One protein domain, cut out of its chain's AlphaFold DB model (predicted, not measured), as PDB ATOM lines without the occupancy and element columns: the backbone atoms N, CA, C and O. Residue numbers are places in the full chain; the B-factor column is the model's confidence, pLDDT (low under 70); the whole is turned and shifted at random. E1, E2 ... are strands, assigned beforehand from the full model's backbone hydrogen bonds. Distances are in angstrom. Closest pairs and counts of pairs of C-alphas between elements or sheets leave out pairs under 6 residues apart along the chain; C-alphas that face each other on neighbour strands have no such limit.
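This is residues 384 to 442 and 457 to 464 of the 609 residues of the protein "Cell surface glycoprotein" of Halorhabdus tiamatea SARL4B (UniProt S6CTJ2). A twisted wall of three antiparallel strands, E3, E2 and E5, has the bent strand E4 over one face, while its other face is bare in the printed part. The short parallel pair E1 and E7 covers one end of E5 on the same side as E4, and E6, near E4, runs on into E7; this second layer is loose, with E4 and E6 pairing with no named strand. The printed part has 67 residues with no named helix and seven strands, E1 to E7 in order along the chain, and its class is all strand. The larger sheet has the order E3, E2, E5. The whole is compact, with a radius of gyration of the C-alphas of 12.5 A, yet elongated, spanning 36 by 22 by 18 A.

In the larger sheet the inner strand is E2, residues 398 to 403. Beside it is the edge strand E3, residues 411 to 417, antiparallel at 158 degrees; the two form a hairpin, and N 401 and O 414 are within hydrogen-bond range at 2.8 A. The other edge strand is E5, residues 434 to 441, antiparallel to E2 at 164 degrees, with N 400 and O 438 within hydrogen-bond range at 2.8 A. E4, residues 423 to 430, pairs with no named strand and bends by 56 degrees at residue 427. Its closest C-alphas to E3 are those of Tyr 424 and Thr 417, 6.8 A apart. E7, residues 462 to 464, comes closest to E5 at the C-alphas of Val 462 and Ala 439, 6.8 A apart. E1, residues 384 to 386, is parallel to E7 at 35 degrees, with N 385 and O 462 within hydrogen-bond range at 2.9 A. The closest C-alphas of E1 and E4 are those of Val 384 and Ser 423, 6.4 A apart. E6, residues 457 to 459, pairs with no named strand, is near E4, and runs on into E7 at 27 degrees across a break of 2 residues. E3 and E7 are apart.

E5 is 23.4 A from first to last C-alpha, E4 20.4 A, E3 18.5 A and E2 16.8 A. E1 measures 7.2 A, and E6 and E7 6.6 A each. E1 begins at C-alpha 384, (202.848, 108.785, 214.421). E5 begins at C-alpha 434, (198.035, 109.751, 233.126), and E7 ends at C-alpha 464, (205.385, 115.659, 214.624).

The C-alphas farthest apart are those of Pro 390 and Ala 408, at 38.1 A. Residues 443 to 456 are not printed, and C-alphas 442 and 457 are 28.3 A apart across this cut. The link from E1 to E2 is long, with 11 residues. The mean pLDDT of the printed part is 94.1, and no printed residue is under 70.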
ATOM      1  N   VAL A 384     202.006 107.587 214.484       97.81
ATOM      2  CA  VAL A 384     202.848 108.785 214.421       97.81
ATOM      3  C   VAL A 384     202.778 109.348 213.008       97.81
ATOM      4  O   VAL A 384     203.079 108.651 212.037       97.81
ATOM      5  N   VAL A 385     202.388 110.615 212.891       96.38
ATOM      6  CA  VAL A 385     202.133 111.287 211.611       96.38
ATOM      7  C   VAL A 385     202.797 112.660 211.557       96.38
ATOM      8  O   VAL A 385     203.137 113.240 212.591       96.38
ATOM      9  N   ASN A 386     202.980 113.205 210.356       94.94
ATOM     10  CA  ASN A 386     203.437 114.584 210.182       94.94
ATOM     11  C   ASN A 386     202.281 115.609 210.240       94.94
ATOM     12  O   ASN A 386     201.113 115.253 210.408       94.94
ATOM     13  N   ASP A 387     202.589 116.904 210.111       94.81
ATOM     14  CA  ASP A 387     201.604 117.996 210.158       94.81
ATOM     15  C   ASP A 387     200.956 118.347 208.802       94.81
ATOM     16  O   ASP A 387     200.278 119.377 208.683       94.81
ATOM     17  N   ASP A 388     201.123 117.494 207.787       90.81
ATOM     18  CA  ASP A 388     200.531 117.700 206.466       90.81
ATOM     19  C   ASP A 388     199.006 117.477 206.452       90.81
ATOM     20  O   ASP A 388     198.371 116.995 207.393       90.81
ATOM     21  N   SER A 389     198.366 117.889 205.352       87.25
ATOM     22  CA  SER A 389     196.928 117.704 205.138       87.25
ATOM     23  C   SER A 389     196.656 117.140 203.736       87.25
ATOM     24  O   SER A 389     196.606 117.923 202.776       87.25
ATOM     25  N   PRO A 390     196.344 115.834 203.600       86.56
ATOM     26  CA  PRO A 390     196.250 114.828 204.672       86.56
ATOM     27  C   PRO A 390     197.611 114.538 205.324       86.56
ATOM     28  O   PRO A 390     198.629 114.762 204.683       86.56
ATOM     29  N   ALA A 391     197.593 114.084 206.580       90.44
ATOM     30  CA  ALA A 391     198.806 113.707 207.298       90.44
ATOM     31  C   ALA A 391     199.362 112.394 206.735       90.44
ATOM     32  O   ALA A 391     198.587 111.481 206.430       90.44
ATOM     33  N   ASP A 392     200.682 112.324 206.610       90.38
ATOM     34  CA  ASP A 392     201.414 111.143 206.178       90.38
ATOM     35  C   ASP A 392     202.016 110.427 207.396       90.38
ATOM     36  O   ASP A 392     202.500 111.057 208.342       90.38
ATOM     37  N   ASN A 393     201.990 109.095 207.365       91.94
ATOM     38  CA  ASN A 393     202.503 108.255 208.443       91.94
ATOM     39  C   ASN A 393     204.038 108.277 208.476       91.94
ATOM     40  O   ASN A 393     204.698 108.303 207.435       91.94
ATOM     41  N   LEU A 394     204.605 108.242 209.682       92.81
ATOM     42  CA  LEU A 394     206.044 108.300 209.930       92.81
ATOM     43  C   LEU A 394     206.565 106.929 210.396       92.81
ATOM     44  O   LEU A 394     206.584 106.657 211.602       92.81
ATOM     45  N   PRO A 395     206.973 106.040 209.471       91.62
ATOM     46  CA  PRO A 395     207.576 104.761 209.823       91.62
ATOM     47  C   PRO A 395     208.959 104.926 210.450       91.62
ATOM     48  O   PRO A 395     209.739 105.787 210.043       91.62
ATOM     49  N   GLY A 396     209.296 104.067 211.414       89.81
ATOM     50  CA  GLY A 396     210.600 104.099 212.076       89.81
ATOM     51  C   GLY A 396     210.765 105.193 213.140       89.81
ATOM     52  O   GLY A 396     211.879 105.388 213.628       89.81
ATOM     53  N   ALA A 397     209.698 105.904 213.513       96.12
ATOM     54  CA  ALA A 397     209.716 106.869 214.609       96.12
ATOM     55  C   ALA A 397     209.891 106.151 215.953       96.12
ATOM     56  O   ALA A 397     209.247 105.133 216.215       96.12
ATOM     57  N   SER A 398     210.762 106.675 216.814       97.88
ATOM     58  CA  SER A 398     210.953 106.151 218.170       97.88
ATOM     59  C   SER A 398     209.818 106.643 219.058       97.88
ATOM     60  O   SER A 398     209.585 107.845 219.101       97.88
ATOM     61  N   VAL A 399     209.144 105.749 219.781       98.56
ATOM     62  CA  VAL A 399     207.988 106.078 220.629       98.56
ATOM     63  C   VAL A 399     208.251 105.635 222.066       98.56
ATOM     64  O   VAL A 399     208.622 104.487 222.303       98.56
ATOM     65  N   THR A 400     208.047 106.533 223.025       98.50
ATOM     66  CA  THR A 400     208.273 106.326 224.462       98.50
ATOM     67  C   THR A 400     206.968 106.537 225.220       98.50
ATOM     68  O   THR A 400     206.329 107.576 225.068       98.50
ATOM     69  N   LEU A 401     206.580 105.566 226.045       98.44
ATOM     70  CA  LEU A 401     205.451 105.677 226.963       98.44
ATOM     71  C   LEU A 401     205.953 106.102 228.343       98.44
ATOM     72  O   LEU A 401     206.727 105.385 228.979       98.44
ATOM     73  N   ILE A 402     205.475 107.249 228.810       98.38
ATOM     74  CA  ILE A 402     205.829 107.840 230.099       98.38
ATOM     75  C   ILE A 402     204.585 107.843 230.982       98.38
ATOM     76  O   ILE A 402     203.541 108.349 230.573       98.38
ATOM     77  N   LYS A 403     204.691 107.287 232.185       97.62
ATOM     78  CA  LYS A 403     203.651 107.262 233.217       97.62
ATOM     79  C   LYS A 403     203.836 108.429 234.179       97.62
ATOM     80  O   LYS A 403     204.962 108.758 234.537       97.62
ATOM     81  N   GLU A 404     202.723 109.042 234.579       96.56
ATOM     82  CA  GLU A 404     202.663 110.234 235.437       96.56
ATOM     83  C   GLU A 404     203.633 111.356 234.990       96.56
ATOM     84  O   GLU A 404     204.453 111.823 235.793       96.56
ATOM     85  N   PRO A 405     203.561 111.795 233.714       96.62
ATOM     86  CA  PRO A 405     204.467 112.802 233.166       96.62
ATOM     87  C   PRO A 405     204.359 114.133 233.920       96.62
ATOM     88  O   PRO A 405     203.284 114.518 234.387       96.62
ATOM     89  N   ASP A 406     205.474 114.858 234.016       95.62
ATOM     90  CA  ASP A 406     205.591 116.139 234.725       95.62
ATOM     91  C   ASP A 406     205.303 116.051 236.246       95.62
ATOM     92  O   ASP A 406     205.035 117.068 236.903       95.62
ATOM     93  N   THR A 407     205.388 114.852 236.837       94.88
ATOM     94  CA  THR A 407     205.234 114.620 238.285       94.88
ATOM     95  C   THR A 407     206.528 114.135 238.951       94.88
ATOM     96  O   THR A 407     207.538 113.873 238.305       94.88
ATOM     97  N   ALA A 408     206.522 114.021 240.284       92.38
ATOM     98  CA  ALA A 408     207.653 113.462 241.033       92.38
ATOM     99  C   ALA A 408     207.828 111.942 240.842       92.38
ATOM    100  O   ALA A 408     208.883 111.416 241.191       92.38
ATOM    101  N   ASN A 409     206.807 111.271 240.307       91.69
ATOM    102  CA  ASN A 409     206.744 109.826 240.097       91.69
ATOM    103  C   ASN A 409     206.870 109.454 238.609       91.69
ATOM    104  O   ASN A 409     206.531 108.337 238.232       91.69
ATOM    105  N   GLU A 410     207.314 110.390 237.763       96.69
ATOM    106  CA  GLU A 410     207.472 110.158 236.327       96.69
ATOM    107  C   GLU A 410     208.340 108.919 236.052       96.69
ATOM    108  O   GLU A 410     209.468 108.807 236.544       96.69
ATOM    109  N   GLU A 411     207.815 107.998 235.245       97.00
ATOM    110  CA  GLU A 411     208.450 106.718 234.931       97.00
ATOM    111  C   GLU A 411     208.365 106.423 233.428       97.00
ATOM    112  O   GLU A 411     207.295 106.490 232.826       97.00
ATOM    113  N   ILE A 412     209.490 106.046 232.810       96.69
ATOM    114  CA  ILE A 412     209.489 105.493 231.449       96.69
ATOM    115  C   ILE A 412     209.067 104.027 231.539       96.69
ATOM    116  O   ILE A 412     209.823 103.199 232.046       96.69
ATOM    117  N   VAL A 413     207.884 103.715 231.017       95.94
ATOM    118  CA  VAL A 413     207.287 102.374 231.091       95.94
ATOM    119  C   VAL A 413     207.809 101.476 229.978       95.94
ATOM    120  O   VAL A 413     208.188 100.331 230.216       95.94
ATOM    121  N   ALA A 414     207.822 101.981 228.744       96.38
ATOM    122  CA  ALA A 414     208.187 101.196 227.572       96.38
ATOM    123  C   ALA A 414     208.625 102.082 226.405       96.38
ATOM    124  O   ALA A 414     208.153 103.207 226.255       96.38
ATOM    125  N   ASN A 415     209.462 101.519 225.532       96.75
ATOM    126  CA  ASN A 415     209.861 102.126 224.266       96.75
ATOM    127  C   ASN A 415     209.526 101.172 223.121       96.75
ATOM    128  O   ASN A 415     209.697  99.959 223.244       96.75
ATOM    129  N   THR A 416     209.107 101.723 221.990       96.69
ATOM    130  CA  THR A 416     208.878 100.982 220.751       96.69
ATOM    131  C   THR A 416     209.282 101.831 219.546       96.69
ATOM    132  O   THR A 416     209.764 102.957 219.680       96.69
ATOM    133  N   THR A 417     209.142 101.283 218.350       95.25
ATOM    134  CA  THR A 417     209.356 101.995 217.092       95.25
ATOM    135  C   THR A 417     208.146 101.766 216.207       95.25
ATOM    136  O   THR A 417     207.596 100.663 216.196       95.25
ATOM    137  N   THR A 418     207.717 102.794 215.482       94.94
ATOM    138  CA  THR A 418     206.563 102.659 214.597       94.94
ATOM    139  C   THR A 418     206.829 101.678 213.461       94.94
ATOM    140  O   THR A 418     207.934 101.608 212.911       94.94
ATOM    141  N   GLY A 419     205.795 100.922 213.094       87.19
ATOM    142  CA  GLY A 419     205.817 100.051 211.925       87.19
ATOM    143  C   GLY A 419     205.814 100.832 210.600       87.19
ATOM    144  O   GLY A 419     205.758 102.061 210.604       87.19
ATOM    145  N   PRO A 420     205.813 100.132 209.450       80.62
ATOM    146  CA  PRO A 420     205.787 100.752 208.119       80.62
ATOM    147  C   PRO A 420     204.607 101.709 207.906       80.62
ATOM    148  O   PRO A 420     204.721 102.698 207.198       80.62
ATOM    149  N   GLU A 421     203.478 101.449 208.564       84.94
ATOM    150  CA  GLU A 421     202.297 102.313 208.504       84.94
ATOM    151  C   GLU A 421     202.288 103.397 209.594       84.94
ATOM    152  O   GLU A 421     201.252 104.002 209.822       84.94
ATOM    153  N   GLY A 422     203.400 103.660 210.288       89.75
ATOM    154  CA  GLY A 422     203.473 104.659 211.363       89.75
ATOM    155  C   GLY A 422     202.811 104.237 212.679       89.75
ATOM    156  O   GLY A 422     202.844 105.002 213.639       89.75
ATOM    157  N   SER A 423     202.265 103.025 212.752       94.56
ATOM    158  CA  SER A 423     201.537 102.525 213.917       94.56
ATOM    159  C   SER A 423     202.447 102.033 215.038       94.56
ATOM    160  O   SER A 423     203.536 101.500 214.799       94.56
ATOM    161  N   TYR A 424     201.982 102.170 216.275       96.94
ATOM    162  CA  TYR A 424     202.604 101.615 217.474       96.94
ATOM    163  C   TYR A 424     201.558 101.007 218.421       96.94
ATOM    164  O   TYR A 424     200.368 101.326 218.363       96.94
ATOM    165  N   SER A 425     202.017 100.133 219.319       96.00
ATOM    166  CA  SER A 425     201.205  99.553 220.391       96.00
ATOM    167  C   SER A 425     202.033  99.363 221.661       96.00
ATOM    168  O   SER A 425     203.195  98.951 221.606       96.00
ATOM    169  N   PHE A 426     201.409  99.663 222.797       96.31
ATOM    170  CA  PHE A 426     201.849  99.307 224.137       96.31
ATOM    171  C   PHE A 426     200.783  98.428 224.785       96.31
ATOM    172  O   PHE A 426     199.632  98.847 224.942       96.31
ATOM    173  N   THR A 427     201.167  97.222 225.183       91.75
ATOM    174  CA  THR A 427     200.312  96.266 225.893       91.75
ATOM    175  C   THR A 427     200.541  96.341 227.400       91.75
ATOM    176  O   THR A 427     201.530  96.910 227.849       91.75
ATOM    177  N   GLU A 428     199.634  95.744 228.179       88.06
ATOM    178  CA  GLU A 428     199.751  95.638 229.646       88.06
ATOM    179  C   GLU A 428     199.842  96.998 230.367       88.06
ATOM    180  O   GLU A 428     200.417  97.124 231.443       88.06
ATOM    181  N   VAL A 429     199.219  98.032 229.798       90.25
ATOM    182  CA  VAL A 429     199.237  99.386 230.355       90.25
ATOM    183  C   VAL A 429     198.213  99.523 231.477       90.25
ATOM    184  O   VAL A 429     197.008  99.371 231.248       90.25
ATOM    185  N   GLU A 430     198.680  99.872 232.674       89.81
ATOM    186  CA  GLU A 430     197.852 100.036 233.871       89.81
ATOM    187  C   GLU A 430     196.836 101.174 233.736       89.81
ATOM    188  O   GLU A 430     197.153 102.276 233.276       89.81
ATOM    189  N   THR A 431     195.609 100.928 234.192       86.69
ATOM    190  CA  THR A 431     194.569 101.952 234.295       86.69
ATOM    191  C   THR A 431     194.724 102.806 235.551       86.69
ATOM    192  O   THR A 431     195.253 102.346 236.558       86.69
ATOM    193  N   GLY A 432     194.165 104.015 235.523       87.25
ATOM    194  CA  GLY A 432     194.154 104.955 236.649       87.25
ATOM    195  C   GLY A 432     195.282 105.984 236.607       87.25
ATOM    196  O   GLY A 432     195.331 106.850 237.471       87.25
ATOM    197  N   PHE A 433     196.144 105.925 235.589       92.38
ATOM    198  CA  PHE A 433     197.269 106.840 235.419       92.38
ATOM    199  C   PHE A 433     197.117 107.732 234.188       92.38
ATOM    200  O   PHE A 433     196.479 107.367 233.189       92.38
ATOM    201  N   ASP A 434     197.754 108.897 234.271       96.31
ATOM    202  CA  ASP A 434     198.035 109.751 233.126       96.31
ATOM    203  C   ASP A 434     199.320 109.277 232.441       96.31
ATOM    204  O   ASP A 434     200.301 108.927 233.102       96.31
ATOM    205  N   TYR A 435     199.306 109.273 231.114       97.75
ATOM    206  CA  TYR A 435     200.423 108.871 230.276       97.75
ATOM    207  C   TYR A 435     200.729 109.940 229.237       97.75
ATOM    208  O   TYR A 435     199.814 110.529 228.659       97.75
ATOM    209  N   ARG A 436     202.016 110.119 228.947       98.38
ATOM    210  CA  ARG A 436     202.511 110.837 227.774       98.38
ATOM    211  C   ARG A 436     203.107 109.836 226.805       98.38
ATOM    212  O   ARG A 436     203.894 108.977 227.200       98.38
ATOM    213  N   ILE A 437     202.738 109.963 225.541       98.50
ATOM    214  CA  ILE A 437     203.416 109.279 224.454       98.50
ATOM    215  C   ILE A 437     204.304 110.298 223.759       98.50
ATOM    216  O   ILE A 437     203.779 111.185 223.093       98.50
ATOM    217  N   ASP A 438     205.615 110.149 223.901       98.38
ATOM    218  CA  ASP A 438     206.611 110.949 223.190       98.38
ATOM    219  C   ASP A 438     207.063 110.204 221.939       98.38
ATOM    220  O   ASP A 438     207.467 109.044 222.020       98.38
ATOM    221  N   ALA A 439     207.033 110.868 220.787       98.31
ATOM    222  CA  ALA A 439     207.571 110.339 219.543       98.31
ATOM    223  C   ALA A 439     208.698 111.231 219.014       98.31
ATOM    224  O   ALA A 439     208.589 112.457 219.044       98.31
ATOM    225  N   GLU A 440     209.754 110.617 218.487       98.00
ATOM    226  CA  GLU A 440     210.869 111.295 217.826       98.00
ATOM    227  C   GLU A 440     211.073 110.738 216.413       98.00
ATOM    228  O   GLU A 440     211.149 109.522 216.209       98.00
ATOM    229  N   PHE A 441     211.211 111.638 215.440       96.50
ATOM    230  CA  PHE A 441     211.546 111.313 214.060       96.50
ATOM    231  C   PHE A 441     212.500 112.368 213.488       96.50
ATOM    232  O   PHE A 441     212.252 113.564 213.605       96.50
ATOM    233  N   GLU A 442     213.621 111.934 212.904       93.94
ATOM    234  CA  GLU A 442     214.675 112.811 212.353       93.94
ATOM    235  C   GLU A 442     215.181 113.926 213.303       93.94
ATOM    236  O   GLU A 442     215.715 114.944 212.861       93.94
ATOM    237  N   THR A 457     191.337  98.993 224.650       88.31
ATOM    238  CA  THR A 457     192.306  99.715 223.813       88.31
ATOM    239  C   THR A 457     192.015 101.217 223.816       88.31
ATOM    240  O   THR A 457     190.861 101.640 223.694       88.31
ATOM    241  N   THR A 458     193.055 102.035 223.955       93.38
ATOM    242  CA  THR A 458     192.986 103.497 223.859       93.38
ATOM    243  C   THR A 458     193.790 103.954 222.650       93.38
ATOM    244  O   THR A 458     194.983 103.687 222.597       93.38
ATOM    245  N   ASN A 459     193.149 104.643 221.700       95.06
ATOM    246  CA  ASN A 459     193.854 105.226 220.559       95.06
ATOM    247  C   ASN A 459     194.425 106.603 220.917       95.06
ATOM    248  O   ASN A 459     193.683 107.450 221.424       95.06
ATOM    249  N   ALA A 460     195.693 106.840 220.610       96.62
ATOM    250  CA  ALA A 460     196.382 108.099 220.836       96.62
ATOM    251  C   ALA A 460     197.347 108.350 219.676       96.62
ATOM    252  O   ALA A 460     198.392 107.739 219.632       96.62
ATOM    253  N   ASP A 461     197.025 109.236 218.739       97.44
ATOM    254  CA  ASP A 461     197.950 109.536 217.634       97.44
ATOM    255  C   ASP A 461     198.919 110.648 218.050       97.44
ATOM    256  O   ASP A 461     198.553 111.529 218.838       97.44
ATOM    257  N   VAL A 462     200.139 110.637 217.516       98.00
ATOM    258  CA  VAL A 462     201.156 111.664 217.778       98.00
ATOM    259  C   VAL A 462     201.485 112.399 216.485       98.00
ATOM    260  O   VAL A 462     201.806 111.786 215.473       98.00
ATOM    261  N   VAL A 463     201.433 113.732 216.518       97.94
ATOM    262  CA  VAL A 463     201.778 114.581 215.368       97.94
ATOM    263  C   VAL A 463     203.149 115.209 215.590       97.94
ATOM    264  O   VAL A 463     203.349 115.913 216.584       97.94
ATOM    265  N   ILE A 464     204.073 115.002 214.653       97.56
ATOM    266  CA  ILE A 464     205.385 115.659 214.624       97.56
ATOM    267  C   ILE A 464     205.356 116.763 213.566       97.56
ATOM    268  O   ILE A 464     204.994 116.540 212.414       97.56
TER     269      ILE A 464